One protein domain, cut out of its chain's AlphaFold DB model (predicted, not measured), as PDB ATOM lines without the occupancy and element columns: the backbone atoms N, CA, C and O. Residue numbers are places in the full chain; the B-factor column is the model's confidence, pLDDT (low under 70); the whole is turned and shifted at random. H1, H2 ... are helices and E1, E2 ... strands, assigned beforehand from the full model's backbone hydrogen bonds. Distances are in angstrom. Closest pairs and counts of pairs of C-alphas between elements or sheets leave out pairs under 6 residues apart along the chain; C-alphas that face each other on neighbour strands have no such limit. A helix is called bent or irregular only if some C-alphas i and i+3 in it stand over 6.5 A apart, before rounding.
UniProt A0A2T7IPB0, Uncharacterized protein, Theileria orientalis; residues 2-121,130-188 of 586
ATOM      1  N   VAL A   2     -33.537 -32.985 -20.370       83.06
ATOM      2  CA  VAL A   2     -33.641 -31.521 -20.211       83.06
ATOM      3  C   VAL A   2     -33.475 -30.868 -21.577       83.06
ATOM      4  O   VAL A   2     -32.458 -31.084 -22.239       83.06
ATOM      5  N   VAL A   3     -34.458 -30.080 -21.998       88.31
ATOM      6  CA  VAL A   3     -34.446 -29.355 -23.267       88.31
ATOM      7  C   VAL A   3     -33.663 -28.056 -23.121       88.31
ATOM      8  O   VAL A   3     -33.950 -27.235 -22.250       88.31
ATOM      9  N   ASP A   4     -32.668 -27.867 -23.986       91.38
ATOM     10  CA  ASP A   4     -31.866 -26.646 -24.054       91.38
ATOM     11  C   ASP A   4     -32.459 -25.661 -25.065       91.38
ATOM     12  O   ASP A   4     -32.339 -25.854 -26.275       91.38
ATOM     13  N   ILE A   5     -33.101 -24.603 -24.577       91.75
ATOM     14  CA  ILE A   5     -33.633 -23.529 -25.410       91.75
ATOM     15  C   ILE A   5     -32.506 -22.537 -25.692       91.75
ATOM     16  O   ILE A   5     -32.176 -21.679 -24.871       91.75
ATOM     17  N   GLN A   6     -31.921 -22.652 -26.881       92.62
ATOM     18  CA  GLN A   6     -30.787 -21.833 -27.292       92.62
ATOM     19  C   GLN A   6     -31.245 -20.500 -27.897       92.62
ATOM     20  O   GLN A   6     -31.928 -20.454 -28.923       92.62
ATOM     21  N   ILE A   7     -30.827 -19.399 -27.276       93.31
ATOM     22  CA  ILE A   7     -31.077 -18.029 -27.718       93.31
ATOM     23  C   ILE A   7     -29.766 -17.437 -28.228       93.31
ATOM     24  O   ILE A   7     -28.880 -17.086 -27.457       93.31
ATOM     25  N   ASN A   8     -29.638 -17.315 -29.545       91.12
ATOM     26  CA  ASN A   8     -28.456 -16.736 -30.177       91.12
ATOM     27  C   ASN A   8     -28.641 -15.229 -30.371       91.12
ATOM     28  O   ASN A   8     -29.484 -14.813 -31.164       91.12
ATOM     29  N   THR A   9     -27.825 -14.423 -29.691       90.38
ATOM     30  CA  THR A   9     -27.868 -12.944 -29.734       90.38
ATOM     31  C   THR A   9     -27.608 -12.355 -31.125       90.38
ATOM     32  O   THR A   9     -28.073 -11.260 -31.430       90.38
ATOM     33  N   TYR A  10     -26.906 -13.090 -31.991       88.00
ATOM     34  CA  TYR A  10     -26.646 -12.704 -33.381       88.00
ATOM     35  C   TYR A  10     -27.794 -13.054 -34.341       88.00
ATOM     36  O   TYR A  10     -27.802 -12.603 -35.488       88.00
ATOM     37  N   LYS A  11     -28.789 -13.840 -33.908       86.31
ATOM     38  CA  LYS A  11     -29.955 -14.164 -34.734       86.31
ATOM     39  C   LYS A  11     -30.969 -13.031 -34.635       86.31
ATOM     40  O   LYS A  11     -31.656 -12.891 -33.633       86.31
ATOM     41  N   THR A  12     -31.073 -12.237 -35.693       85.31
ATOM     42  CA  THR A  12     -31.881 -11.007 -35.722       85.31
ATOM     43  C   THR A  12     -33.258 -11.173 -36.369       85.31
ATOM     44  O   THR A  12     -34.109 -10.297 -36.215       85.31
ATOM     45  N   THR A  13     -33.488 -12.285 -37.074       87.56
ATOM     46  CA  THR A  13     -34.746 -12.641 -37.751       87.56
ATOM     47  C   THR A  13     -34.907 -14.163 -37.852       87.56
ATOM     48  O   THR A  13     -33.945 -14.920 -37.697       87.56
ATOM     49  N   GLY A  14     -36.118 -14.618 -38.179       88.56
ATOM     50  CA  GLY A  14     -36.410 -16.013 -38.517       88.56
ATOM     51  C   GLY A  14     -36.894 -16.859 -37.339       88.56
ATOM     52  O   GLY A  14     -37.159 -16.356 -36.246       88.56
ATOM     53  N   SER A  15     -37.018 -18.163 -37.583       87.88
ATOM     54  CA  SER A  15     -37.499 -19.159 -36.622       87.88
ATOM     55  C   SER A  15     -36.459 -20.260 -36.417       87.88
ATOM     56  O   SER A  15     -35.601 -20.478 -37.274       87.88
ATOM     57  N   SER A  16     -36.445 -20.899 -35.255       87.31
ATOM     58  CA  SER A  16     -35.688 -22.132 -34.997       87.31
ATOM     59  C   SER A  16     -36.565 -23.105 -34.238       87.31
ATOM     60  O   SER A  16     -37.185 -22.717 -33.250       87.31
ATOM     61  N   THR A  17     -36.563 -24.357 -34.677       85.94
ATOM     62  CA  THR A  17     -37.253 -25.452 -34.002       85.94
ATOM     63  C   THR A  17     -36.226 -26.327 -33.299       85.94
ATOM     64  O   THR A  17     -35.205 -26.681 -33.883       85.94
ATOM     65  N   ILE A  18     -36.491 -26.633 -32.036       85.19
ATOM     66  CA  ILE A  18     -35.689 -27.512 -31.191       85.19
ATOM     67  C   ILE A  18     -36.552 -28.741 -30.933       85.19
ATOM     68  O   ILE A  18     -37.642 -28.624 -30.365       85.19
ATOM     69  N   GLU A  19     -36.084 -29.897 -31.397       80.62
ATOM     70  CA  GLU A  19     -36.755 -31.179 -31.193       80.62
ATOM     71  C   GLU A  19     -36.217 -31.838 -29.919       80.62
ATOM     72  O   GLU A  19     -35.005 -31.945 -29.720       80.62
ATOM     73  N   ALA A  20     -37.120 -32.239 -29.029       68.44
ATOM     74  CA  ALA A  20     -36.800 -32.897 -27.770       68.44
ATOM     75  C   ALA A  20     -37.760 -34.068 -27.541       68.44
ATOM     76  O   ALA A  20     -38.797 -33.928 -26.892       68.44
ATOM     77  N   GLY A  21     -37.428 -35.224 -28.119       74.69
ATOM     78  CA  GLY A  21     -38.394 -36.315 -28.264       74.69
ATOM     79  C   GLY A  21     -39.569 -35.860 -29.135       74.69
ATOM     80  O   GLY A  21     -39.357 -35.226 -30.166       74.69
ATOM     81  N   ASP A  22     -40.798 -36.105 -28.682       68.31
ATOM     82  CA  ASP A  22     -42.021 -35.707 -29.400       68.31
ATOM     83  C   ASP A  22     -42.371 -34.214 -29.240       68.31
ATOM     84  O   ASP A  22     -43.269 -33.686 -29.902       68.31
ATOM     85  N   ALA A  23     -41.660 -33.498 -28.362       68.69
ATOM     86  CA  ALA A  23     -41.860 -32.075 -28.137       68.69
ATOM     87  C   ALA A  23     -41.092 -31.229 -29.162       68.69
ATOM     88  O   ALA A  23     -39.873 -31.340 -29.301       68.69
ATOM     89  N   LYS A  24     -41.800 -30.300 -29.816       81.00
ATOM     90  CA  LYS A  24     -41.203 -29.275 -30.683       81.00
ATOM     91  C   LYS A  24     -41.306 -27.904 -30.027       81.00
ATOM     92  O   LYS A  24     -42.400 -27.357 -29.888       81.00
ATOM     93  N   ILE A  25     -40.167 -27.332 -29.645       84.75
ATOM     94  CA  ILE A  25     -40.085 -25.946 -29.171       84.75
ATOM     95  C   ILE A  25     -39.725 -25.060 -30.352       84.75
ATOM     96  O   ILE A  25     -38.765 -25.336 -31.063       84.75
ATOM     97  N   THR A  26     -40.463 -23.972 -30.557       87.00
ATOM     98  CA  THR A  26     -40.157 -23.008 -31.624       87.00
ATOM     99  C   THR A  26     -39.767 -21.661 -31.036       87.00
ATOM    100  O   THR A  26     -40.503 -21.110 -30.221       87.00
ATOM    101  N   VAL A  27     -38.642 -21.103 -31.479       90.88
ATOM    102  CA  VAL A  27     -38.164 -19.767 -31.109       90.88
ATOM    103  C   VAL A  27     -38.244 -18.845 -32.322       90.88
ATOM    104  O   VAL A  27     -37.517 -19.039 -33.294       90.88
ATOM    105  N   ASN A  28     -39.106 -17.831 -32.259       91.12
ATOM    106  CA  ASN A  28     -39.300 -16.840 -33.321       91.12
ATOM    107  C   ASN A  28     -38.666 -15.507 -32.937       91.12
ATOM    108  O   ASN A  28     -38.892 -15.028 -31.828       91.12
ATOM    109  N   VAL A  29     -37.932 -14.881 -33.855       92.44
ATOM    110  CA  VAL A  29     -37.280 -13.591 -33.604       92.44
ATOM    111  C   VAL A  29     -38.025 -12.466 -34.307       92.44
ATOM    112  O   VAL A  29     -38.177 -12.480 -35.529       92.44
ATOM    113  N   THR A  30     -38.450 -11.471 -33.536       90.00
ATOM    114  CA  THR A  30     -38.966 -10.197 -34.047       90.00
ATOM    115  C   THR A  30     -38.006  -9.071 -33.704       90.00
ATOM    116  O   THR A  30     -37.405  -9.065 -32.631       90.00
ATOM    117  N   LYS A  31     -37.887  -8.098 -34.602       87.81
ATOM    118  CA  LYS A  31     -37.004  -6.944 -34.452       87.81
ATOM    119  C   LYS A  31     -37.823  -5.674 -34.261       87.81
ATOM    120  O   LYS A  31     -38.785  -5.453 -34.990       87.81
ATOM    121  N   ASP A  32     -37.385  -4.844 -33.328       79.75
ATOM    122  CA  ASP A  32     -37.891  -3.499 -33.083       79.75
ATOM    123  C   ASP A  32     -36.699  -2.528 -33.135       79.75
ATOM    124  O   ASP A  32     -35.854  -2.488 -32.234       79.75
ATOM    125  N   GLU A  33     -36.556  -1.822 -34.256       74.06
ATOM    126  CA  GLU A  33     -35.497  -0.838 -34.477       74.06
ATOM    127  C   GLU A  33     -36.103   0.433 -35.078       74.06
ATOM    128  O   GLU A  33     -36.584   0.394 -36.213       74.06
ATOM    129  N   PRO A  34     -36.049   1.564 -34.359       66.38
ATOM    130  CA  PRO A  34     -35.540   1.732 -32.990       66.38
ATOM    131  C   PRO A  34     -36.513   1.239 -31.893       66.38
ATOM    132  O   PRO A  34     -37.702   1.534 -31.955       66.38
ATOM    133  N   TRP A  35     -35.994   0.566 -30.853       73.06
ATOM    134  CA  TRP A  35     -36.779   0.207 -29.654       73.06
ATOM    135  C   TRP A  35     -37.117   1.450 -28.840       73.06
ATOM    136  O   TRP A  35     -38.272   1.726 -28.527       73.06
ATOM    137  N   ASP A  36     -36.084   2.233 -28.541       61.09
ATOM    138  CA  ASP A  36     -36.270   3.584 -28.053       61.09
ATOM    139  C   ASP A  36     -36.499   4.460 -29.282       61.09
ATOM    140  O   ASP A  36     -35.552   4.967 -29.887       61.09
ATOM    141  N   LYS A  37     -37.772   4.608 -29.669       52.41
ATOM    142  CA  LYS A  37     -38.203   5.385 -30.845       52.41
ATOM    143  C   LYS A  37     -37.699   6.832 -30.856       52.41
ATOM    144  O   LYS A  37     -37.796   7.507 -31.878       52.41
ATOM    145  N   LEU A  38     -37.178   7.292 -29.724       47.28
ATOM    146  CA  LEU A  38     -36.974   8.683 -29.362       47.28
ATOM    147  C   LEU A  38     -35.518   9.023 -29.540       47.28
ATOM    148  O   LEU A  38     -35.161   9.870 -30.348       47.28
ATOM    149  N   SER A  39     -34.677   8.282 -28.828       52.22
ATOM    150  CA  SER A  39     -33.242   8.387 -28.987       52.22
ATOM    151  C   SER A  39     -32.794   7.790 -30.302       52.22
ATOM    152  O   SER A  39     -31.791   8.213 -30.876       52.22
ATOM    153  N   LYS A  40     -33.523   6.775 -30.775       62.00
ATOM    154  CA  LYS A  40     -33.072   5.879 -31.834       62.00
ATOM    155  C   LYS A  40     -31.692   5.288 -31.517       62.00
ATOM    156  O   LYS A  40     -31.024   4.809 -32.424       62.00
ATOM    157  N   ILE A  41     -31.259   5.335 -30.247       71.88
ATOM    158  CA  ILE A  41     -29.948   4.882 -29.762       71.88
ATOM    159  C   ILE A  41     -29.984   3.382 -29.527       71.88
ATOM    160  O   ILE A  41     -28.939   2.750 -29.570       71.88
ATOM    161  N   PHE A  42     -31.153   2.784 -29.317       82.31
ATOM    162  CA  PHE A  42     -31.254   1.375 -28.974       82.31
ATOM    163  C   PHE A  42     -32.206   0.630 -29.894       82.31
ATOM    164  O   PHE A  42     -33.218   1.161 -30.360       82.31
ATOM    165  N   LYS A  43     -31.902  -0.645 -30.094       88.56
ATOM    166  CA  LYS A  43     -32.764  -1.607 -30.777       88.56
ATOM    167  C   LYS A  43     -32.984  -2.829 -29.918       88.56
ATOM    168  O   LYS A  43     -32.128  -3.176 -29.104       88.56
ATOM    169  N   LYS A  44     -34.119  -3.477 -30.142       92.50
ATOM    170  CA  LYS A  44     -34.549  -4.658 -29.409       92.50
ATOM    171  C   LYS A  44     -34.820  -5.804 -30.370       92.50
ATOM    172  O   LYS A  44     -35.466  -5.635 -31.403       92.50
ATOM    173  N   TYR A  45     -34.366  -6.986 -29.988       94.00
ATOM    174  CA  TYR A  45     -34.734  -8.249 -30.609       94.00
ATOM    175  C   TYR A  45     -35.489  -9.081 -29.584       94.00
ATOM    176  O   TYR A  45     -35.021  -9.277 -28.466       94.00
ATOM    177  N   THR A  46     -36.672  -9.551 -29.949       93.75
ATOM    178  CA  THR A  46     -37.522 -10.359 -29.077       93.75
ATOM    179  C   THR A  46     -37.561 -11.781 -29.609       93.75
ATOM    180  O   THR A  46     -38.057 -12.028 -30.706       93.75
ATOM    181  N   HIS A  47     -37.065 -12.719 -28.809       94.75
ATOM    182  CA  HIS A  47     -37.106 -14.149 -29.078       94.75
ATOM    183  C   HIS A  47     -38.320 -14.747 -28.371       94.75
ATOM    184  O   HIS A  47     -38.299 -14.956 -27.160       94.75
ATOM    185  N   LYS A  48     -39.395 -14.997 -29.120       92.56
ATOM    186  CA  LYS A  48     -40.621 -15.620 -28.619       92.56
ATOM    187  C   LYS A  48     -40.471 -17.140 -28.596       92.56
ATOM    188  O   LYS A  48     -40.319 -17.749 -29.650       92.56
ATOM    189  N   ILE A  49     -40.560 -17.731 -27.411       90.56
ATOM    190  CA  ILE A  49     -40.472 -19.167 -27.149       90.56
ATOM    191  C   ILE A  49     -41.888 -19.751 -27.112       90.56
ATOM    192  O   ILE A  49     -42.702 -19.396 -26.258       90.56
ATOM    193  N   ASN A  50     -42.171 -20.673 -28.027       88.50
ATOM    194  CA  ASN A  50     -43.400 -21.453 -28.057       88.50
ATOM    195  C   ASN A  50     -43.085 -22.869 -27.571       88.50
ATOM    196  O   ASN A  50     -42.411 -23.631 -28.263       88.50
ATOM    197  N   TYR A  51     -43.563 -23.191 -26.374       85.19
ATOM    198  CA  TYR A  51     -43.499 -24.544 -25.818       85.19
ATOM    199  C   TYR A  51     -44.620 -25.400 -26.430       85.19
ATOM    200  O   TYR A  51     -45.666 -24.835 -26.768       85.19
ATOM    201  N   PRO A  52     -44.437 -26.725 -26.548       79.31
ATOM    202  CA  PRO A  52     -45.463 -27.632 -27.061       79.31
ATOM    203  C   PRO A  52     -46.789 -27.483 -26.301       79.31
ATOM    204  O   PRO A  52     -46.816 -27.360 -25.073       79.31
ATOM    205  N   ALA A  53     -47.893 -27.489 -27.047       65.88
ATOM    206  CA  ALA A  53     -49.234 -27.501 -26.489       65.88
ATOM    207  C   ALA A  53     -49.613 -28.947 -26.141       65.88
ATOM    208  O   ALA A  53     -49.877 -29.741 -27.032       65.88
ATOM    209  N   GLY A  54     -49.654 -29.273 -24.850       51.94
ATOM    210  CA  GLY A  54     -50.306 -30.490 -24.372       51.94
ATOM    211  C   GLY A  54     -49.425 -31.739 -24.333       51.94
ATOM    212  O   GLY A  54     -49.044 -32.313 -25.344       51.94
ATOM    213  N   GLY A  55     -49.206 -32.203 -23.108       41.12
ATOM    214  CA  GLY A  55     -48.745 -33.546 -22.785       41.12
ATOM    215  C   GLY A  55     -49.050 -33.841 -21.321       41.12
ATOM    216  O   GLY A  55     -48.125 -34.004 -20.543       41.12
ATOM    217  N   GLY A  56     -50.329 -33.790 -20.917       45.31
ATOM    218  CA  GLY A  56     -50.864 -34.257 -19.618       45.31
ATOM    219  C   GLY A  56     -50.392 -33.568 -18.323       45.31
ATOM    220  O   GLY A  56     -51.138 -33.520 -17.351       45.31
ATOM    221  N   SER A  57     -49.196 -32.993 -18.287       53.06
ATOM    222  CA  SER A  57     -48.637 -32.242 -17.171       53.06
ATOM    223  C   SER A  57     -48.183 -30.895 -17.705       53.06
ATOM    224  O   SER A  57     -47.424 -30.868 -18.671       53.06
ATOM    225  N   GLY A  58     -48.659 -29.795 -17.125       70.06
ATOM    226  CA  GLY A  58     -48.240 -28.443 -17.498       70.06
ATOM    227  C   GLY A  58     -46.720 -28.232 -17.447       70.06
ATOM    228  O   GLY A  58     -45.942 -29.145 -17.185       70.06
ATOM    229  N   TYR A  59     -46.285 -27.001 -17.710       78.94
ATOM    230  CA  TYR A  59     -44.873 -26.618 -17.659       78.94
ATOM    231  C   TYR A  59     -44.163 -27.155 -16.399       78.94
ATOM    232  O   TYR A  59     -44.567 -26.851 -15.279       78.94
ATOM    233  N   LYS A  60     -43.091 -27.930 -16.592       83.94
ATOM    234  CA  LYS A  60     -42.207 -28.421 -15.530       83.94
ATOM    235  C   LYS A  60     -40.858 -27.738 -15.661       83.94
ATOM    236  O   LYS A  60     -40.176 -27.925 -16.663       83.94
ATOM    237  N   SER A  61     -40.467 -26.964 -14.652       83.62
ATOM    238  CA  SER A  61     -39.215 -26.201 -14.666       83.62
ATOM    239  C   SER A  61     -38.002 -27.080 -14.983       83.62
ATOM    240  O   SER A  61     -37.211 -26.727 -15.851       83.62
ATOM    241  N   SER A  62     -37.905 -28.265 -14.368       85.62
ATOM    242  CA  SER A  62     -36.820 -29.242 -14.561       85.62
ATOM    243  C   SER A  62     -36.597 -29.687 -16.005       85.62
ATOM    244  O   SER A  62     -35.505 -30.148 -16.336       85.62
ATOM    245  N   ASP A  63     -37.612 -29.571 -16.860       87.75
ATOM    246  CA  ASP A  63     -37.550 -30.055 -18.236       87.75
ATOM    247  C   ASP A  63     -36.854 -29.055 -19.161       87.75
ATOM    248  O   ASP A  63     -36.528 -29.405 -20.293       87.75
ATOM    249  N   TYR A  64     -36.583 -27.833 -18.695       89.19
ATOM    250  CA  TYR A  64     -36.070 -26.757 -19.533       89.19
ATOM    251  C   TYR A  64     -34.846 -26.076 -18.921       89.19
ATOM    252  O   TYR A  64     -34.713 -25.883 -17.712       89.19
ATOM    253  N   LYS A  65     -33.953 -25.634 -19.799       93.81
ATOM    254  CA  LYS A  65     -32.976 -24.583 -19.517       93.81
ATOM    255  C   LYS A  65     -32.944 -23.622 -20.696       93.81
ATOM    256  O   LYS A  65     -33.210 -24.021 -21.826       93.81
ATOM    257  N   ILE A  66     -32.635 -22.361 -20.431       94.62
ATOM    258  CA  ILE A  66     -32.511 -21.325 -21.457       94.62
ATOM    259  C   ILE A  66     -31.061 -20.870 -21.463       94.62
ATOM    260  O   ILE A  66     -30.572 -20.368 -20.451       94.62
ATOM    261  N   THR A  67     -30.377 -21.029 -22.590       95.00
ATOM    262  CA  THR A  67     -29.000 -20.554 -22.743       95.00
ATOM    263  C   THR A  67     -28.952 -19.424 -23.760       95.00
ATOM    264  O   THR A  67     -29.304 -19.604 -24.925       95.00
ATOM    265  N   VAL A  68     -28.502 -18.253 -23.314       94.88
ATOM    266  CA  VAL A  68     -28.302 -17.069 -24.153       94.88
ATOM    267  C   VAL A  68     -26.836 -17.008 -24.567       94.88
ATOM    268  O   VAL A  68     -25.962 -16.855 -23.718       94.88
ATOM    269  N   TYR A  69     -26.570 -17.132 -25.865       93.00
ATOM    270  CA  TYR A  69     -25.231 -17.125 -26.447       93.00
ATOM    271  C   TYR A  69     -24.892 -15.753 -27.012       93.00
ATOM    272  O   TYR A  69     -25.598 -15.237 -27.885       93.00
ATOM    273  N   GLY A  70     -23.783 -15.198 -26.537       89.50
ATOM    274  CA  GLY A  70     -23.113 -14.032 -27.089       89.50
ATOM    275  C   GLY A  70     -22.427 -14.302 -28.440       89.50
ATOM    276  O   GLY A  70     -22.553 -15.384 -29.018       89.50
ATOM    277  N   PRO A  71     -21.656 -13.327 -28.947       80.06
ATOM    278  CA  PRO A  71     -21.018 -13.362 -30.265       80.06
ATOM    279  C   PRO A  71     -19.895 -14.404 -30.370       80.06
ATOM    280  O   PRO A  71     -19.688 -14.997 -31.421       80.06
ATOM    281  N   SER A  72     -19.197 -14.671 -29.262       69.19
ATOM    282  CA  SER A  72     -18.032 -15.571 -29.201       69.19
ATOM    283  C   SER A  72     -18.382 -17.042 -28.925       69.19
ATOM    284  O   SER A  72     -17.511 -17.820 -28.542       69.19
ATOM    285  N   GLY A  73     -19.642 -17.443 -29.100       62.81
ATOM    286  CA  GLY A  73     -20.068 -18.828 -28.896       62.81
ATOM    287  C   GLY A  73     -20.002 -19.295 -27.432       62.81
ATOM    288  O   GLY A  73     -20.296 -18.537 -26.508       62.81
ATOM    289  N   SER A  74     -19.669 -20.575 -27.222       63.12
ATOM    290  CA  SER A  74     -19.918 -21.349 -25.989       63.12
ATOM    291  C   SER A  74     -19.290 -20.815 -24.696       63.12
ATOM    292  O   SER A  74     -19.726 -21.237 -23.623       63.12
ATOM    293  N   SER A  75     -18.289 -19.935 -24.778       72.56
ATOM    294  CA  SER A  75     -17.607 -19.323 -23.626       72.56
ATOM    295  C   SER A  75     -18.263 -18.027 -23.146       72.56
ATOM    296  O   SER A  75     -18.152 -17.688 -21.972       72.56
ATOM    297  N   ASN A  76     -18.977 -17.320 -24.023       85.50
ATOM    298  CA  ASN A  76     -19.647 -16.061 -23.715       85.50
ATOM    299  C   ASN A  76     -21.157 -16.290 -23.722       85.50
ATOM    300  O   ASN A  76     -21.855 -15.969 -24.686       85.50
ATOM    301  N   LYS A  77     -21.645 -16.939 -22.668       92.06
ATOM    302  CA  LYS A  77     -23.045 -17.334 -22.536       92.06
ATOM    303  C   LYS A  77     -23.534 -17.158 -21.113       92.06
ATOM    304  O   LYS A  77     -22.756 -17.195 -20.166       92.06
ATOM    305  N   PHE A  78     -24.845 -17.071 -20.989       94.69
ATOM    306  CA  PHE A  78     -25.548 -17.146 -19.721       94.69
ATOM    307  C   PHE A  78     -26.558 -18.295 -19.766       94.69
ATOM    308  O   PHE A  78     -27.216 -18.493 -20.791       94.69
ATOM    309  N   THR A  79     -26.695 -19.042 -18.667       95.00
ATOM    310  CA  THR A  79     -27.664 -20.142 -18.564       95.00
ATOM    311  C   THR A  79     -28.647 -19.902 -17.423       95.00
ATOM    312  O   THR A  79     -28.251 -19.747 -16.270       95.00
ATOM    313  N   TYR A  80     -29.940 -19.971 -17.740       94.25
ATOM    314  CA  TYR A  80     -31.023 -20.080 -16.773       94.25
ATOM    315  C   TYR A  80     -31.516 -21.533 -16.724       94.25
ATOM    316  O   TYR A  80     -32.234 -21.996 -17.613       94.25
ATOM    317  N   LYS A  81     -31.072 -22.276 -15.710       94.12
ATOM    318  CA  LYS A  81     -31.411 -23.682 -15.466       94.12
ATOM    319  C   LYS A  81     -32.719 -23.799 -14.695       94.12
ATOM    320  O   LYS A  81     -32.964 -23.033 -13.766       94.12
ATOM    321  N   ALA A  82     -33.515 -24.791 -15.079       89.12
ATOM    322  CA  ALA A  82     -34.768 -25.144 -14.435       89.12
ATOM    323  C   ALA A  82     -35.639 -23.925 -14.065       89.12
ATOM    324  O   ALA A  82     -35.954 -23.760 -12.888       89.12
ATOM    325  N   PRO A  83     -35.987 -23.033 -15.014       88.94
ATOM    326  CA  PRO A  83     -36.640 -21.777 -14.676       88.94
ATOM    327  C   PRO A  83     -37.978 -22.038 -13.981       88.94
ATOM    328  O   PRO A  83     -38.850 -22.701 -14.543       88.94
ATOM    329  N   ASN A  84     -38.147 -21.542 -12.752       84.19
ATOM    330  CA  ASN A  84     -39.380 -21.746 -11.983       84.19
ATOM    331  C   ASN A  84     -40.600 -21.199 -12.728       84.19
ATOM    332  O   ASN A  84     -41.672 -21.800 -12.701       84.19
ATOM    333  N   GLU A  85     -40.414 -20.086 -13.432       79.69
ATOM    334  CA  GLU A  85     -41.435 -19.467 -14.263       79.69
ATOM    335  C   GLU A  85     -41.212 -19.788 -15.740       79.69
ATOM    336  O   GLU A  85     -40.091 -19.763 -16.250       79.69
ATOM    337  N   ARG A  86     -42.301 -20.046 -16.464       86.00
ATOM    338  CA  ARG A  86     -42.252 -20.247 -17.913       86.00
ATOM    339  C   ARG A  86     -41.884 -18.932 -18.598       86.00
ATOM    340  O   ARG A  86     -42.645 -17.974 -18.539       86.00
ATOM    341  N   VAL A  87     -40.747 -18.890 -19.289       88.00
ATOM    342  CA  VAL A  87     -40.302 -17.708 -20.051       88.00
ATOM    343  C   VAL A  87     -40.792 -17.811 -21.497       88.00
ATOM    344  O   VAL A  87     -40.365 -18.718 -22.208       88.00
ATOM    345  N   PHE A  88     -41.638 -16.897 -21.982       87.62
ATOM    346  CA  PHE A  88     -42.081 -16.886 -23.404       87.62
ATOM    347  C   PHE A  88     -41.301 -15.911 -24.246       87.62
ATOM    348  O   PHE A  88     -41.422 -15.961 -25.467       87.62
ATOM    349  N   ARG A  89     -40.607 -14.949 -23.638       91.31
ATOM    350  CA  ARG A  89     -39.837 -13.971 -24.399       91.31
ATOM    351  C   ARG A  89     -38.501 -13.737 -23.731       91.31
ATOM    352  O   ARG A  89     -38.432 -13.534 -22.522       91.31
ATOM    353  N   VAL A  90     -37.470 -13.736 -24.562       94.62
ATOM    354  CA  VAL A  90     -36.169 -13.174 -24.221       94.62
ATOM    355  C   VAL A  90     -35.988 -11.923 -25.067       94.62
ATOM    356  O   VAL A  90     -36.030 -11.991 -26.296       94.62
ATOM    357  N   GLU A  91     -35.868 -10.774 -24.417       94.75
ATOM    358  CA  GLU A  91     -35.626  -9.489 -25.073       94.75
ATOM    359  C   GLU A  91     -34.143  -9.148 -24.997       94.75
ATOM    360  O   GLU A  91     -33.525  -9.265 -23.947       94.75
ATOM    361  N   ILE A  92     -33.557  -8.752 -26.120       95.75
ATOM    362  CA  ILE A  92     -32.123  -8.506 -26.242       95.75
ATOM    363  C   ILE A  92     -31.927  -7.118 -26.826       95.75
ATOM    364  O   ILE A  92     -32.451  -6.811 -27.900       95.75
ATOM    365  N   TYR A  93     -31.166  -6.290 -26.124       94.81
ATOM    366  CA  TYR A  93     -30.979  -4.889 -26.465       94.81
ATOM    367  C   TYR A  93     -29.569  -4.620 -26.965       94.81
ATOM    368  O   TYR A  93     -28.599  -5.103 -26.387       94.81
ATOM    369  N   PHE A  94     -29.455  -3.804 -28.007       92.31
ATOM    370  CA  PHE A  94     -28.180  -3.380 -28.584       92.31
ATOM    371  C   PHE A  94     -28.159  -1.878 -28.806       92.31
ATOM    372  O   PHE A  94     -29.213  -1.237 -28.904       92.31
ATOM    373  N   TRP A  95     -26.957  -1.329 -28.966       88.44
ATOM    374  CA  TRP A  95     -26.808   0.013 -29.502       88.44
ATOM    375  C   TRP A  95     -27.262   0.024 -30.971       88.44
ATOM    376  O   TRP A  95     -27.119  -0.958 -31.701       88.44
ATOM    377  N   ALA A  96     -27.843   1.125 -31.431       83.69
ATOM    378  CA  ALA A  96     -28.440   1.222 -32.759       83.69
ATOM    379  C   ALA A  96     -27.404   1.009 -33.864       83.69
ATOM    380  O   ALA A  96     -27.681   0.322 -34.845       83.69
ATOM    381  N   ASN A  97     -26.182   1.497 -33.642       83.69
ATOM    382  CA  ASN A  97     -25.066   1.333 -34.569       83.69
ATOM    383  C   ASN A  97     -24.458  -0.079 -34.559       83.69
ATOM    384  O   ASN A  97     -23.673  -0.399 -35.451       83.69
ATOM    385  N   ASP A  98     -24.798  -0.924 -33.581       87.94
ATOM    386  CA  ASP A  98     -24.281  -2.291 -33.533       87.94
ATOM    387  C   ASP A  98     -24.809  -3.094 -34.726       87.94
ATOM    388  O   ASP A  98     -25.896  -2.845 -35.233       87.94
ATOM    389  N   ASN A  99     -24.094  -4.120 -35.174       88.44
ATOM    390  CA  ASN A  99     -24.653  -5.072 -36.132       88.44
ATOM    391  C   ASN A  99     -24.568  -6.491 -35.564       88.44
ATOM    392  O   ASN A  99     -23.633  -7.218 -35.898       88.44
ATOM    393  N   PRO A 100     -25.539  -6.907 -34.728       88.62
ATOM    394  CA  PRO A 100     -25.468  -8.203 -34.061       88.62
ATOM    395  C   PRO A 100     -25.448  -9.384 -35.034       88.62
ATOM    396  O   PRO A 100     -24.837 -10.398 -34.724       88.62
ATOM    397  N   SER A 101     -26.011  -9.241 -36.241       86.56
ATOM    398  CA  SER A 101     -25.985 -10.303 -37.263       86.56
ATOM    399  C   SER A 101     -24.581 -10.692 -37.735       86.56
ATOM    400  O   SER A 101     -24.400 -11.776 -38.281       86.56
ATOM    401  N   ARG A 102     -23.574  -9.842 -37.489       85.88
ATOM    402  CA  ARG A 102     -22.163 -10.147 -37.765       85.88
ATOM    403  C   ARG A 102     -21.491 -10.975 -36.670       85.88
ATOM    404  O   ARG A 102     -20.321 -11.305 -36.819       85.88
ATOM    405  N   GLY A 103     -22.188 -11.279 -35.574       82.62
ATOM    406  CA  GLY A 103     -21.646 -12.115 -34.505       82.62
ATOM    407  C   GLY A 103     -20.409 -11.519 -33.833       82.62
ATOM    408  O   GLY A 103     -19.564 -12.261 -33.350       82.62
ATOM    409  N   ASN A 104     -20.290 -10.189 -33.773       83.81
ATOM    410  CA  ASN A 104     -19.126  -9.506 -33.197       83.81
ATOM    411  C   ASN A 104     -19.467  -8.479 -32.105       83.81
ATOM    412  O   ASN A 104     -18.571  -7.781 -31.638       83.81
ATOM    413  N   VAL A 105     -20.737  -8.359 -31.701       89.50
ATOM    414  CA  VAL A 105     -21.155  -7.367 -30.701       89.50
ATOM    415  C   VAL A 105     -22.006  -7.999 -29.616       89.50
ATOM    416  O   VAL A 105     -23.032  -8.604 -29.912       89.50
ATOM    417  N   ASN A 106     -21.588  -7.842 -28.360       91.62
ATOM    418  CA  ASN A 106     -22.363  -8.293 -27.207       91.62
ATOM    419  C   ASN A 106     -23.692  -7.528 -27.119       91.62
ATOM    420  O   ASN A 106     -23.753  -6.358 -27.515       91.62
ATOM    421  N   PRO A 107     -24.753  -8.118 -26.555       93.56
ATOM    422  CA  PRO A 107     -25.907  -7.329 -26.147       93.56
ATOM    423  C   PRO A 107     -25.527  -6.379 -25.004       93.56
ATOM    424  O   PRO A 107     -24.506  -6.556 -24.343       93.56
ATOM    425  N   LEU A 108     -26.327  -5.337 -24.806       92.81
ATOM    426  CA  LEU A 108     -26.216  -4.438 -23.659       92.81
ATOM    427  C   LEU A 108     -27.015  -4.992 -22.476       92.81
ATOM    428  O   LEU A 108     -26.503  -5.169 -21.378       92.81
ATOM    429  N   VAL A 109     -28.284  -5.312 -22.714       94.56
ATOM    430  CA  VAL A 109     -29.198  -5.832 -21.696       94.56
ATOM    431  C   VAL A 109     -29.946  -7.033 -22.259       94.56
ATOM    432  O   VAL A 109     -30.267  -7.070 -23.451       94.56
ATOM    433  N   VAL A 110     -30.229  -8.004 -21.396       95.19
ATOM    434  CA  VAL A 110     -31.089  -9.157 -21.680       95.19
ATOM    435  C   VAL A 110     -32.241  -9.173 -20.680       95.19
ATOM    436  O   VAL A 110     -32.029  -9.072 -19.473       95.19
ATOM    437  N   GLY A 111     -33.463  -9.282 -21.191       94.12
ATOM    438  CA  GLY A 111     -34.698  -9.395 -20.429       94.12
ATOM    439  C   GLY A 111     -35.295 -10.792 -20.520       94.12
ATOM    440  O   GLY A 111     -35.404 -11.340 -21.617       94.12
ATOM    441  N   PHE A 112     -35.731 -11.344 -19.391       91.94
ATOM    442  CA  PHE A 112     -36.527 -12.571 -19.313       91.94
ATOM    443  C   PHE A 112     -37.960 -12.209 -18.926       91.94
ATOM    444  O   PHE A 112     -38.178 -11.532 -17.920       91.94
ATOM    445  N   ILE A 113     -38.927 -12.627 -19.750       88.44
ATOM    446  CA  ILE A 113     -40.339 -12.277 -19.583       88.44
ATOM    447  C   ILE A 113     -41.167 -13.546 -19.372       88.44
ATOM    448  O   ILE A 113     -41.322 -14.368 -20.290       88.44
ATOM    449  N   SER A 114     -41.727 -13.662 -18.172       81.06
ATOM    450  CA  SER A 114     -42.712 -14.663 -17.744       81.06
ATOM    451  C   SER A 114     -44.117 -14.013 -17.624       81.06
ATOM    452  O   SER A 114     -44.191 -12.781 -17.606       81.06
ATOM    453  N   PRO A 115     -45.267 -14.728 -17.586       66.25
ATOM    454  CA  PRO A 115     -46.557 -14.104 -17.366       66.25
ATOM    455  C   PRO A 115     -46.770 -14.069 -15.848       66.25
ATOM    456  O   PRO A 115     -46.102 -14.762 -15.085       66.25
ATOM    457  N   ASN A 116     -47.719 -13.278 -15.367       58.59
ATOM    458  CA  ASN A 116     -48.175 -13.552 -14.020       58.59
ATOM    459  C   ASN A 116     -49.084 -14.771 -14.125       58.59
ATOM    460  O   ASN A 116     -49.904 -14.875 -15.035       58.59
ATOM    461  N   TRP A 117     -48.888 -15.687 -13.187       40.75
ATOM    462  CA  TRP A 117     -49.505 -16.999 -13.005       40.75
ATOM    463  C   TRP A 117     -51.048 -17.019 -12.880       40.75
ATOM    464  O   TRP A 117     -51.606 -18.000 -12.410       40.75
ATOM    465  N   ARG A 118     -51.767 -15.967 -13.294       39.06
ATOM    466  CA  ARG A 118     -53.239 -15.913 -13.296       39.06
ATOM    467  C   ARG A 118     -53.858 -16.458 -14.592       39.06
ATOM    468  O   ARG A 118     -54.850 -15.919 -15.071       39.06
ATOM    469  N   GLU A 119     -53.322 -17.550 -15.130       38.56
ATOM    470  CA  GLU A 119     -54.217 -18.524 -15.759       38.56
ATOM    471  C   GLU A 119     -54.846 -19.291 -14.595       38.56
ATOM    472  O   GLU A 119     -54.157 -19.950 -13.823       38.56
ATOM    473  N   SER A 120     -56.142 -19.082 -14.392       34.78
ATOM    474  CA  SER A 120     -56.977 -19.664 -13.344       34.78
ATOM    475  C   SER A 120     -57.116 -21.183 -13.498       34.78
ATOM    476  O   SER A 120     -58.198 -21.682 -13.799       34.78
ATOM    477  N   ASP A 121     -56.026 -21.921 -13.325       39.16
ATOM    478  CA  ASP A 121     -56.055 -23.365 -13.123       39.16
ATOM    479  C   ASP A 121     -55.826 -23.628 -11.629       39.16
ATOM    480  O   ASP A 121     -54.700 -23.637 -11.128       39.16
ATOM    481  N   LYS A 130     -43.042 -14.392  -6.487       49.47
ATOM    482  CA  LYS A 130     -41.679 -13.909  -6.737       49.47
ATOM    483  C   LYS A 130     -41.359 -13.845  -8.227       49.47
ATOM    484  O   LYS A 130     -40.849 -14.801  -8.792       49.47
ATOM    485  N   GLY A 131     -41.592 -12.672  -8.791       52.31
ATOM    486  CA  GLY A 131     -40.956 -12.194 -10.011       52.31
ATOM    487  C   GLY A 131     -40.593 -10.720  -9.822       52.31
ATOM    488  O   GLY A 131     -41.082 -10.074  -8.890       52.31
ATOM    489  N   CYS A 132     -39.750 -10.159 -10.690       59.34
ATOM    490  CA  CYS A 132     -39.501  -8.720 -10.724       59.34
ATOM    491  C   CYS A 132     -40.828  -7.959 -10.870       59.34
ATOM    492  O   CYS A 132     -41.580  -8.250 -11.812       59.34
ATOM    493  N   PRO A 133     -41.134  -7.011  -9.966       52.78
ATOM    494  CA  PRO A 133     -42.372  -6.248 -10.018       52.78
ATOM    495  C   PRO A 133     -42.433  -5.414 -11.304       52.78
ATOM    496  O   PRO A 133     -41.503  -4.669 -11.626       52.78
ATOM    497  N   THR A 134     -43.538  -5.537 -12.040       52.25
ATOM    498  CA  THR A 134     -43.895  -4.622 -13.129       52.25
ATOM    499  C   THR A 134     -44.266  -3.252 -12.563       52.25
ATOM    500  O   THR A 134     -44.636  -3.118 -11.397       52.25
ATOM    501  N   ILE A 135     -44.110  -2.216 -13.390       49.00
ATOM    502  CA  ILE A 135     -44.128  -0.805 -12.977       49.00
ATOM    503  C   ILE A 135     -45.466  -0.392 -12.333       49.00
ATOM    504  O   ILE A 135     -45.452   0.461 -11.455       49.00
ATOM    505  N   ASP A 136     -46.589  -1.034 -12.675       44.22
ATOM    506  CA  ASP A 136     -47.909  -0.413 -12.475       44.22
ATOM    507  C   ASP A 136     -49.000  -1.320 -11.890       44.22
ATOM    508  O   ASP A 136     -50.179  -1.123 -12.160       44.22
ATOM    509  N   GLY A 137     -48.664  -2.356 -11.116       43.44
ATOM    510  CA  GLY A 137     -49.700  -3.280 -10.612       43.44
ATOM    511  C   GLY A 137     -50.478  -4.001 -11.729       43.44
ATOM    512  O   GLY A 137     -51.468  -4.683 -11.461       43.44
ATOM    513  N   ASP A 138     -50.013  -3.877 -12.974       42.00
ATOM    514  CA  ASP A 138     -50.504  -4.614 -14.117       42.00
ATOM    515  C   ASP A 138     -50.147  -6.086 -13.920       42.00
ATOM    516  O   ASP A 138     -48.975  -6.470 -13.855       42.00
ATOM    517  N   ASN A 139     -51.179  -6.928 -13.886       48.03
ATOM    518  CA  ASN A 139     -51.097  -8.389 -13.800       48.03
ATOM    519  C   ASN A 139     -50.465  -9.039 -15.057       48.03
ATOM    520  O   ASN A 139     -50.659 -10.224 -15.309       48.03
ATOM    521  N   ASN A 140     -49.701  -8.284 -15.850       47.00
ATOM    522  CA  ASN A 140     -49.108  -8.692 -17.117       47.00
ATOM    523  C   ASN A 140     -47.623  -9.039 -16.944       47.00
ATOM    524  O   ASN A 140     -46.747  -8.326 -17.430       47.00
ATOM    525  N   GLY A 141     -47.337 -10.164 -16.294       54.03
ATOM    526  CA  GLY A 141     -45.992 -10.742 -16.339       54.03
ATOM    527  C   GLY A 141     -45.009 -10.286 -15.281       54.03
ATOM    528  O   GLY A 141     -45.205  -9.263 -14.637       54.03
ATOM    529  N   SER A 142     -43.928 -11.053 -15.141       68.44
ATOM    530  CA  SER A 142     -42.683 -10.559 -14.568       68.44
ATOM    531  C   SER A 142     -41.704 -10.262 -15.701       68.44
ATOM    532  O   SER A 142     -41.509 -11.076 -16.607       68.44
ATOM    533  N   LYS A 143     -41.116  -9.062 -15.677       82.25
ATOM    534  CA  LYS A 143     -40.075  -8.639 -16.618       82.25
ATOM    535  C   LYS A 143     -38.811  -8.327 -15.833       82.25
ATOM    536  O   LYS A 143     -38.759  -7.330 -15.114       82.25
ATOM    537  N   CYS A 144     -37.807  -9.174 -15.988       86.56
ATOM    538  CA  CYS A 144     -36.530  -9.028 -15.307       86.56
ATOM    539  C   CYS A 144     -35.434  -8.751 -16.328       86.56
ATOM    540  O   CYS A 144     -35.169  -9.596 -17.185       86.56
ATOM    541  N   TYR A 145     -34.801  -7.583 -16.233       90.69
ATOM    542  CA  TYR A 145     -33.732  -7.172 -17.136       90.69
ATOM    543  C   TYR A 145     -32.384  -7.183 -16.425       90.69
ATOM    544  O   TYR A 145     -32.291  -6.835 -15.253       90.69
ATOM    545  N   TYR A 146     -31.328  -7.545 -17.141       91.62
ATOM    546  CA  TYR A 146     -29.972  -7.614 -16.603       91.62
ATOM    547  C   TYR A 146     -28.982  -7.100 -17.634       91.62
ATOM    548  O   TYR A 146     -29.119  -7.401 -18.822       91.62
ATOM    549  N   THR A 147     -27.965  -6.362 -17.195       91.62
ATOM    550  CA  THR A 147     -26.850  -6.030 -18.083       91.62
ATOM    551  C   THR A 147     -26.132  -7.305 -18.527       91.62
ATOM    552  O   THR A 147     -26.109  -8.318 -17.816       91.62
ATOM    553  N   TRP A 148     -25.551  -7.285 -19.723       92.12
ATOM    554  CA  TRP A 148     -24.805  -8.433 -20.231       92.12
ATOM    555  C   TRP A 148     -23.587  -8.742 -19.359       92.12
ATOM    556  O   TRP A 148     -23.346  -9.909 -19.034       92.12
ATOM    557  N   SER A 149     -22.876  -7.704 -18.913       89.62
ATOM    558  CA  SER A 149     -21.804  -7.799 -17.919       89.62
ATOM    559  C   SER A 149     -22.250  -8.510 -16.637       89.62
ATOM    560  O   SER A 149     -21.538  -9.382 -16.140       89.62
ATOM    561  N   TYR A 150     -23.454  -8.215 -16.131       89.88
ATOM    562  CA  TYR A 150     -23.994  -8.868 -14.943       89.88
ATOM    563  C   TYR A 150     -24.207 -10.366 -15.159       89.88
ATOM    564  O   TYR A 150     -23.838 -11.153 -14.288       89.88
ATOM    565  N   LEU A 151     -24.801 -10.752 -16.293       90.50
ATOM    566  CA  LEU A 151     -25.133 -12.147 -16.602       90.50
ATOM    567  C   LEU A 151     -23.908 -13.003 -16.928       90.50
ATOM    568  O   LEU A 151     -23.911 -14.195 -16.643       90.50
ATOM    569  N   THR A 152     -22.873 -12.422 -17.530       89.38
ATOM    570  CA  THR A 152     -21.683 -13.171 -17.976       89.38
ATOM    571  C   THR A 152     -20.491 -13.053 -17.032       89.38
ATOM    572  O   THR A 152     -19.560 -13.858 -17.111       89.38
ATOM    573  N   GLY A 153     -20.524 -12.107 -16.091       82.25
ATOM    574  CA  GLY A 153     -19.496 -11.966 -15.066       82.25
ATOM    575  C   GLY A 153     -19.353 -13.239 -14.229       82.25
ATOM    576  O   GLY A 153     -20.341 -13.771 -13.727       82.25
ATOM    577  N   ASN A 154     -18.120 -13.726 -14.066       80.06
ATOM    578  CA  ASN A 154     -17.760 -14.886 -13.237       80.06
ATOM    579  C   ASN A 154     -18.524 -16.191 -13.553       80.06
ATOM    580  O   ASN A 154     -18.706 -17.020 -12.663       80.06
ATOM    581  N   GLY A 155     -18.980 -16.384 -14.797       77.81
ATOM    582  CA  GLY A 155     -19.674 -17.614 -15.202       77.81
ATOM    583  C   GLY A 155     -21.020 -17.817 -14.504       77.81
ATOM    584  O   GLY A 155     -21.390 -18.952 -14.207       77.81
ATOM    585  N   LYS A 156     -21.734 -16.723 -14.202       85.69
ATOM    586  CA  LYS A 156     -23.037 -16.784 -13.536       85.69
ATOM    587  C   LYS A 156     -24.048 -17.639 -14.295       85.69
ATOM    588  O   LYS A 156     -24.162 -17.616 -15.518       85.69
ATOM    589  N   GLU A 157     -24.858 -18.329 -13.508       90.75
ATOM    590  CA  GLU A 157     -26.031 -19.065 -13.951       90.75
ATOM    591  C   GLU A 157     -27.144 -18.853 -12.927       90.75
ATOM    592  O   GLU A 157     -26.878 -18.697 -11.732       90.75
ATOM    593  N   PHE A 158     -28.392 -18.865 -13.382       91.31
ATOM    594  CA  PHE A 158     -29.545 -18.922 -12.482       91.31
ATOM    595  C   PHE A 158     -30.081 -20.347 -12.440       91.31
ATOM    596  O   PHE A 158     -30.070 -21.040 -13.457       91.31
ATOM    597  N   ASN A 159     -30.554 -20.787 -11.274       89.94
ATOM    598  CA  ASN A 159     -31.144 -22.109 -11.091       89.94
ATOM    599  C   ASN A 159     -32.456 -21.985 -10.314       89.94
ATOM    600  O   ASN A 159     -32.445 -21.588  -9.147       89.94
ATOM    601  N   GLY A 160     -33.582 -22.308 -10.949       85.75
ATOM    602  CA  GLY A 160     -34.896 -22.137 -10.333       85.75
ATOM    603  C   GLY A 160     -35.356 -20.682 -10.338       85.75
ATOM    604  O   GLY A 160     -35.993 -20.221 -11.290       85.75
ATOM    605  N   GLU A 161     -35.058 -19.956  -9.261       82.62
ATOM    606  CA  GLU A 161     -35.464 -18.556  -9.090       82.62
ATOM    607  C   GLU A 161     -34.556 -17.613  -9.896       82.62
ATOM    608  O   GLU A 161     -33.348 -17.829 -10.022       82.62
ATOM    609  N   ILE A 162     -35.163 -16.562 -10.447       84.75
ATOM    610  CA  ILE A 162     -34.430 -15.464 -11.071       84.75
ATOM    611  C   ILE A 162     -33.953 -14.489  -9.988       84.75
ATOM    612  O   ILE A 162     -34.601 -14.339  -8.952       84.75
ATOM    613  N   ASP A 163     -32.822 -13.822 -10.208       84.19
ATOM    614  CA  ASP A 163     -32.288 -12.849  -9.254       84.19
ATOM    615  C   ASP A 163     -33.053 -11.521  -9.331       84.19
ATOM    616  O   ASP A 163     -32.691 -10.606 -10.073       84.19
ATOM    617  N   ASP A 164     -34.141 -11.426  -8.580       77.75
ATOM    618  CA  ASP A 164     -35.006 -10.250  -8.512       77.75
ATOM    619  C   ASP A 164     -34.329  -9.025  -7.871       77.75
ATOM    620  O   ASP A 164     -34.663  -7.887  -8.202       77.75
ATOM    621  N   LYS A 165     -33.341  -9.233  -6.992       79.62
ATOM    622  CA  LYS A 165     -32.641  -8.159  -6.267       79.62
ATOM    623  C   LYS A 165     -31.736  -7.331  -7.168       79.62
ATOM    624  O   LYS A 165     -31.606  -6.125  -6.946       79.62
ATOM    625  N   ASN A 166     -31.096  -7.979  -8.139       82.88
ATOM    626  CA  ASN A 166     -30.188  -7.331  -9.088       82.88
ATOM    627  C   ASN A 166     -30.831  -7.080 -10.456       82.88
ATOM    628  O   ASN A 166     -30.171  -6.563 -11.357       82.88
ATOM    629  N   ALA A 167     -32.108  -7.426 -10.618       85.50
ATOM    630  CA  ALA A 167     -32.843  -7.110 -11.825       85.50
ATOM    631  C   ALA A 167     -33.052  -5.597 -11.967       85.50
ATOM    632  O   ALA A 167     -33.441  -4.887 -11.035       85.50
ATOM    633  N   ILE A 168     -32.850  -5.112 -13.183       85.38
ATOM    634  CA  ILE A 168     -33.280  -3.796 -13.625       85.38
ATOM    635  C   ILE A 168     -34.780  -3.891 -13.899       85.38
ATOM    636  O   ILE A 168     -35.241  -4.749 -14.654       85.38
ATOM    637  N   SER A 169     -35.554  -3.013 -13.271       77.69
ATOM    638  CA  SER A 169     -36.984  -2.897 -13.562       77.69
ATOM    639  C   SER A 169     -37.200  -2.255 -14.933       77.69
ATOM    640  O   SER A 169     -36.373  -1.466 -15.386       77.69
ATOM    641  N   GLU A 170     -38.331  -2.523 -15.589       77.50
ATOM    642  CA  GLU A 170     -38.622  -1.937 -16.908       77.50
ATOM    643  C   GLU A 170     -38.524  -0.398 -16.902       77.50
ATOM    644  O   GLU A 170     -37.993   0.189 -17.842       77.50
ATOM    645  N   LYS A 171     -38.938   0.263 -15.808       74.25
ATOM    646  CA  LYS A 171     -38.856   1.730 -15.681       74.25
ATOM    647  C   LYS A 171     -37.417   2.234 -15.663       74.25
ATOM    648  O   LYS A 171     -37.154   3.364 -16.072       74.25
ATOM    649  N   ASP A 172     -36.491   1.424 -15.160       76.62
ATOM    650  CA  ASP A 172     -35.069   1.745 -15.056       76.62
ATOM    651  C   ASP A 172     -34.266   1.172 -16.242       76.62
ATOM    652  O   ASP A 172     -33.058   1.374 -16.312       76.62
ATOM    653  N   LEU A 173     -34.902   0.482 -17.195       80.94
ATOM    654  CA  LEU A 173     -34.216  -0.208 -18.292       80.94
ATOM    655  C   LEU A 173     -33.310   0.722 -19.104       80.94
ATOM    656  O   LEU A 173     -32.175   0.368 -19.413       80.94
ATOM    657  N   ILE A 174     -33.778   1.937 -19.403       79.00
ATOM    658  CA  ILE A 174     -32.973   2.941 -20.114       79.00
ATOM    659  C   ILE A 174     -31.692   3.296 -19.352       79.00
ATOM    660  O   ILE A 174     -30.655   3.542 -19.959       79.00
ATOM    661  N   HIS A 175     -31.750   3.279 -18.022       77.00
ATOM    662  CA  HIS A 175     -30.605   3.544 -17.172       77.00
ATOM    663  C   HIS A 175     -29.573   2.423 -17.288       77.00
ATOM    664  O   HIS A 175     -28.417   2.696 -17.599       77.00
ATOM    665  N   GLY A 176     -30.014   1.168 -17.160       79.94
ATOM    666  CA  GLY A 176     -29.137   0.005 -17.318       79.94
ATOM    667  C   GLY A 176     -28.529  -0.112 -18.720       79.94
ATOM    668  O   GLY A 176     -27.378  -0.513 -18.865       79.94
ATOM    669  N   LEU A 177     -29.262   0.294 -19.761       85.00
ATOM    670  CA  LEU A 177     -28.742   0.349 -21.131       85.00
ATOM    671  C   LEU A 177     -27.624   1.380 -21.300       85.00
ATOM    672  O   LEU A 177     -26.643   1.107 -21.992       85.00
ATOM    673  N   LEU A 178     -27.777   2.564 -20.704       78.62
ATOM    674  CA  LEU A 178     -26.766   3.620 -20.765       78.62
ATOM    675  C   LEU A 178     -25.541   3.281 -19.911       78.62
ATOM    676  O   LEU A 178     -24.423   3.516 -20.362       78.62
ATOM    677  N   GLU A 179     -25.752   2.683 -18.738       78.06
ATOM    678  CA  GLU A 179     -24.694   2.175 -17.859       78.06
ATOM    679  C   GLU A 179     -23.852   1.111 -18.573       78.06
ATOM    680  O   GLU A 179     -22.635   1.252 -18.678       78.06
ATOM    681  N   GLU A 180     -24.481   0.099 -19.178       84.88
ATOM    682  CA  GLU A 180     -23.725  -0.917 -19.917       84.88
ATOM    683  C   GLU A 180     -23.035  -0.323 -21.151       84.88
ATOM    684  O   GLU A 180     -21.900  -0.677 -21.469       84.88
ATOM    685  N   LEU A 181     -23.678   0.613 -21.853       81.88
ATOM    686  CA  LEU A 181     -23.048   1.292 -22.983       81.88
ATOM    687  C   LEU A 181     -21.806   2.085 -22.544       81.88
ATOM    688  O   LEU A 181     -20.848   2.187 -23.312       81.88
ATOM    689  N   ALA A 182     -21.776   2.598 -21.311       74.06
ATOM    690  CA  ALA A 182     -20.614   3.291 -20.769       74.06
ATOM    691  C   ALA A 182     -19.376   2.410 -20.645       74.06
ATOM    692  O   ALA A 182     -18.281   2.879 -20.941       74.06
ATOM    693  N   THR A 183     -19.545   1.114 -20.387       75.88
ATOM    694  CA  THR A 183     -18.417   0.164 -20.380       75.88
ATOM    695  C   THR A 183     -17.704   0.075 -21.738       75.88
ATOM    696  O   THR A 183     -16.526  -0.268 -21.807       75.88
ATOM    697  N   ARG A 184     -18.398   0.412 -22.837       75.19
ATOM    698  CA  ARG A 184     -17.842   0.455 -24.203       75.19
ATOM    699  C   ARG A 184     -17.345   1.840 -24.599       75.19
ATOM    700  O   ARG A 184     -16.561   1.971 -25.535       75.19
ATOM    701  N   THR A 185     -17.839   2.874 -23.927       68.00
ATOM    702  CA  THR A 185     -17.538   4.281 -24.201       68.00
ATOM    703  C   THR A 185     -17.324   5.011 -22.869       68.00
ATOM    704  O   THR A 185     -18.290   5.564 -22.337       68.00
ATOM    705  N   PRO A 186     -16.085   5.018 -22.331       60.47
ATOM    706  CA  PRO A 186     -15.780   5.426 -20.951       60.47
ATOM    707  C   PRO A 186     -16.265   6.825 -20.557       60.47
ATOM    708  O   PRO A 186     -16.583   7.077 -19.400       60.47
ATOM    709  N   ASP A 187     -16.407   7.741 -21.520       58.28
ATOM    710  CA  ASP A 187     -16.958   9.075 -21.257       58.28
ATOM    711  C   ASP A 187     -18.384   9.029 -20.652       58.28
ATOM    712  O   ASP A 187     -18.855  10.023 -20.084       58.28
ATOM    713  N   ARG A 188     -19.122   7.916 -20.800       58.72
ATOM    714  CA  ARG A 188     -20.549   7.805 -20.439       58.72
ATOM    715  C   ARG A 188     -20.825   7.369 -19.003       58.72
ATOM    716  O   ARG A 188     -21.983   7.421 -18.601       58.72
TER     717      ARG A 188
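AT A GLANCE: This is residues 2 to 121 and 130 to 188 of the 586 residues of an uncharacterized protein of Theileria orientalis (UniProt A0A2T7IPB0). A long, twisted sheet of six strands and a smaller sheet of four are partly face to face in a sandwich. The helix H2 covers the E8 and E9 part of the larger sheet, away from the smaller sheet, while the short, irregular helix H1 sits at one end of the strands, near both sheets. The 179 printed residues hold two named helices and ten named strands, in the order E1 E2 E3 E4 E5 E6 E7 E8 E9 H1 E10 H2; the larger sheet, E2 E3 E4 E7 E8 E9, is antiparallel throughout, and the smaller, E1 E5 E6 E10, is mixed. The class is mixed, helices and strands, with 88 residues, under half of those printed, in named elements. The whole is compact, with a radius of gyration of the C-alphas of 16.0 A and spans of 54 by 37 by 32 A.

HOW THE PARTS SIT: The larger sheet runs, strand beside strand, E2 (residues 14 to 20), E3 (23 to 32), E4 (42 to 50), E7 (89 to 95), E8 (109 to 114) and E9 (142 to 147), with E2 and E9 at its edges. E2, E3 and E4 form a meander, each strand the antiparallel neighbour of the one before. In the hairpin E2 and E3, N 18 and O 25 are 2.8 A apart; in the hairpin E3 and E4, N 30 and O 46 are 2.9 A apart. Between E4 and E7, N 45 and O 92 are 2.8 A apart. In the hairpin E7 and E8, N 111 and O 91 are 2.8 A apart, and between E8 and E9, N 112 and O 144 are 2.9 A apart; these pairs are within hydrogen-bond range. The smaller sheet runs E1 (3 to 8), E5 (64 to 69), E6 (77 to 81) and E10 (157 to 159). E1 and E5 are parallel, with N 5 and O 65 at 2.8 A; E5 and E6 are an antiparallel hairpin, with N 68 and O 78 at 2.8 A; E6 and E10 are parallel, with N 81 and O 158 at 2.8 A. The two sheets are face to face, a sandwich, 9.4 A centre to centre where they face each other, their best planes 30 degrees apart. The closest C-alphas of E1 and E4 are those of Ile 7 and His 47, 7.3 A apart. H2 (170 to 184) is on the larger sheet at a height over the sheet of 7.1 A, over E8 and along it at 12 degrees on the local plane; its closest C-alphas to E9 are those of Glu 180 and Thr 147, 6.3 A apart. H1 (148 to 155) is on both sheets, and it stands up from the larger one. H1 and H2 are close but not clearly touching, with the C-alphas of Ser 149 and Glu 180 at 7.4 A. Of the O i to N i+4 pairs, 2 of 4 in H1 and 7 of 11 in H2 are within hydrogen-bond range.

IN THESE COORDINATES: E1 begins at C-alpha 3 (-34.446, -29.355, -23.267). E3 is 29.3 A from first to last C-alpha, E4 25.9 A, E2 20.0 A and E7 19.8 A. H2 is 22.2 A long and ends at C-alpha 184 (-17.842, 0.455, -24.203). Both helices are irregular: C-alphas 151 and 154 in H1 are 8.6 A apart, and C-alphas 171 and 174 in H2 are 7.5 A apart.

THE WHOLE: The C-alphas of Gly 56 and Asp 187 are the two farthest apart, at 55.0 A. Residues 122 to 129 are not printed, and C-alphas 121 and 130 are 18.4 A apart across this cut, in the link E8 to E9. The links E4 to E5 and E7 to E8 are long, 13 residues each. The mean pLDDT of the printed part is 79.1; 41 residues are under 70, among them 36 to 40, 53 to 57, 115 to 121, 130 to 142 and 185 to 188.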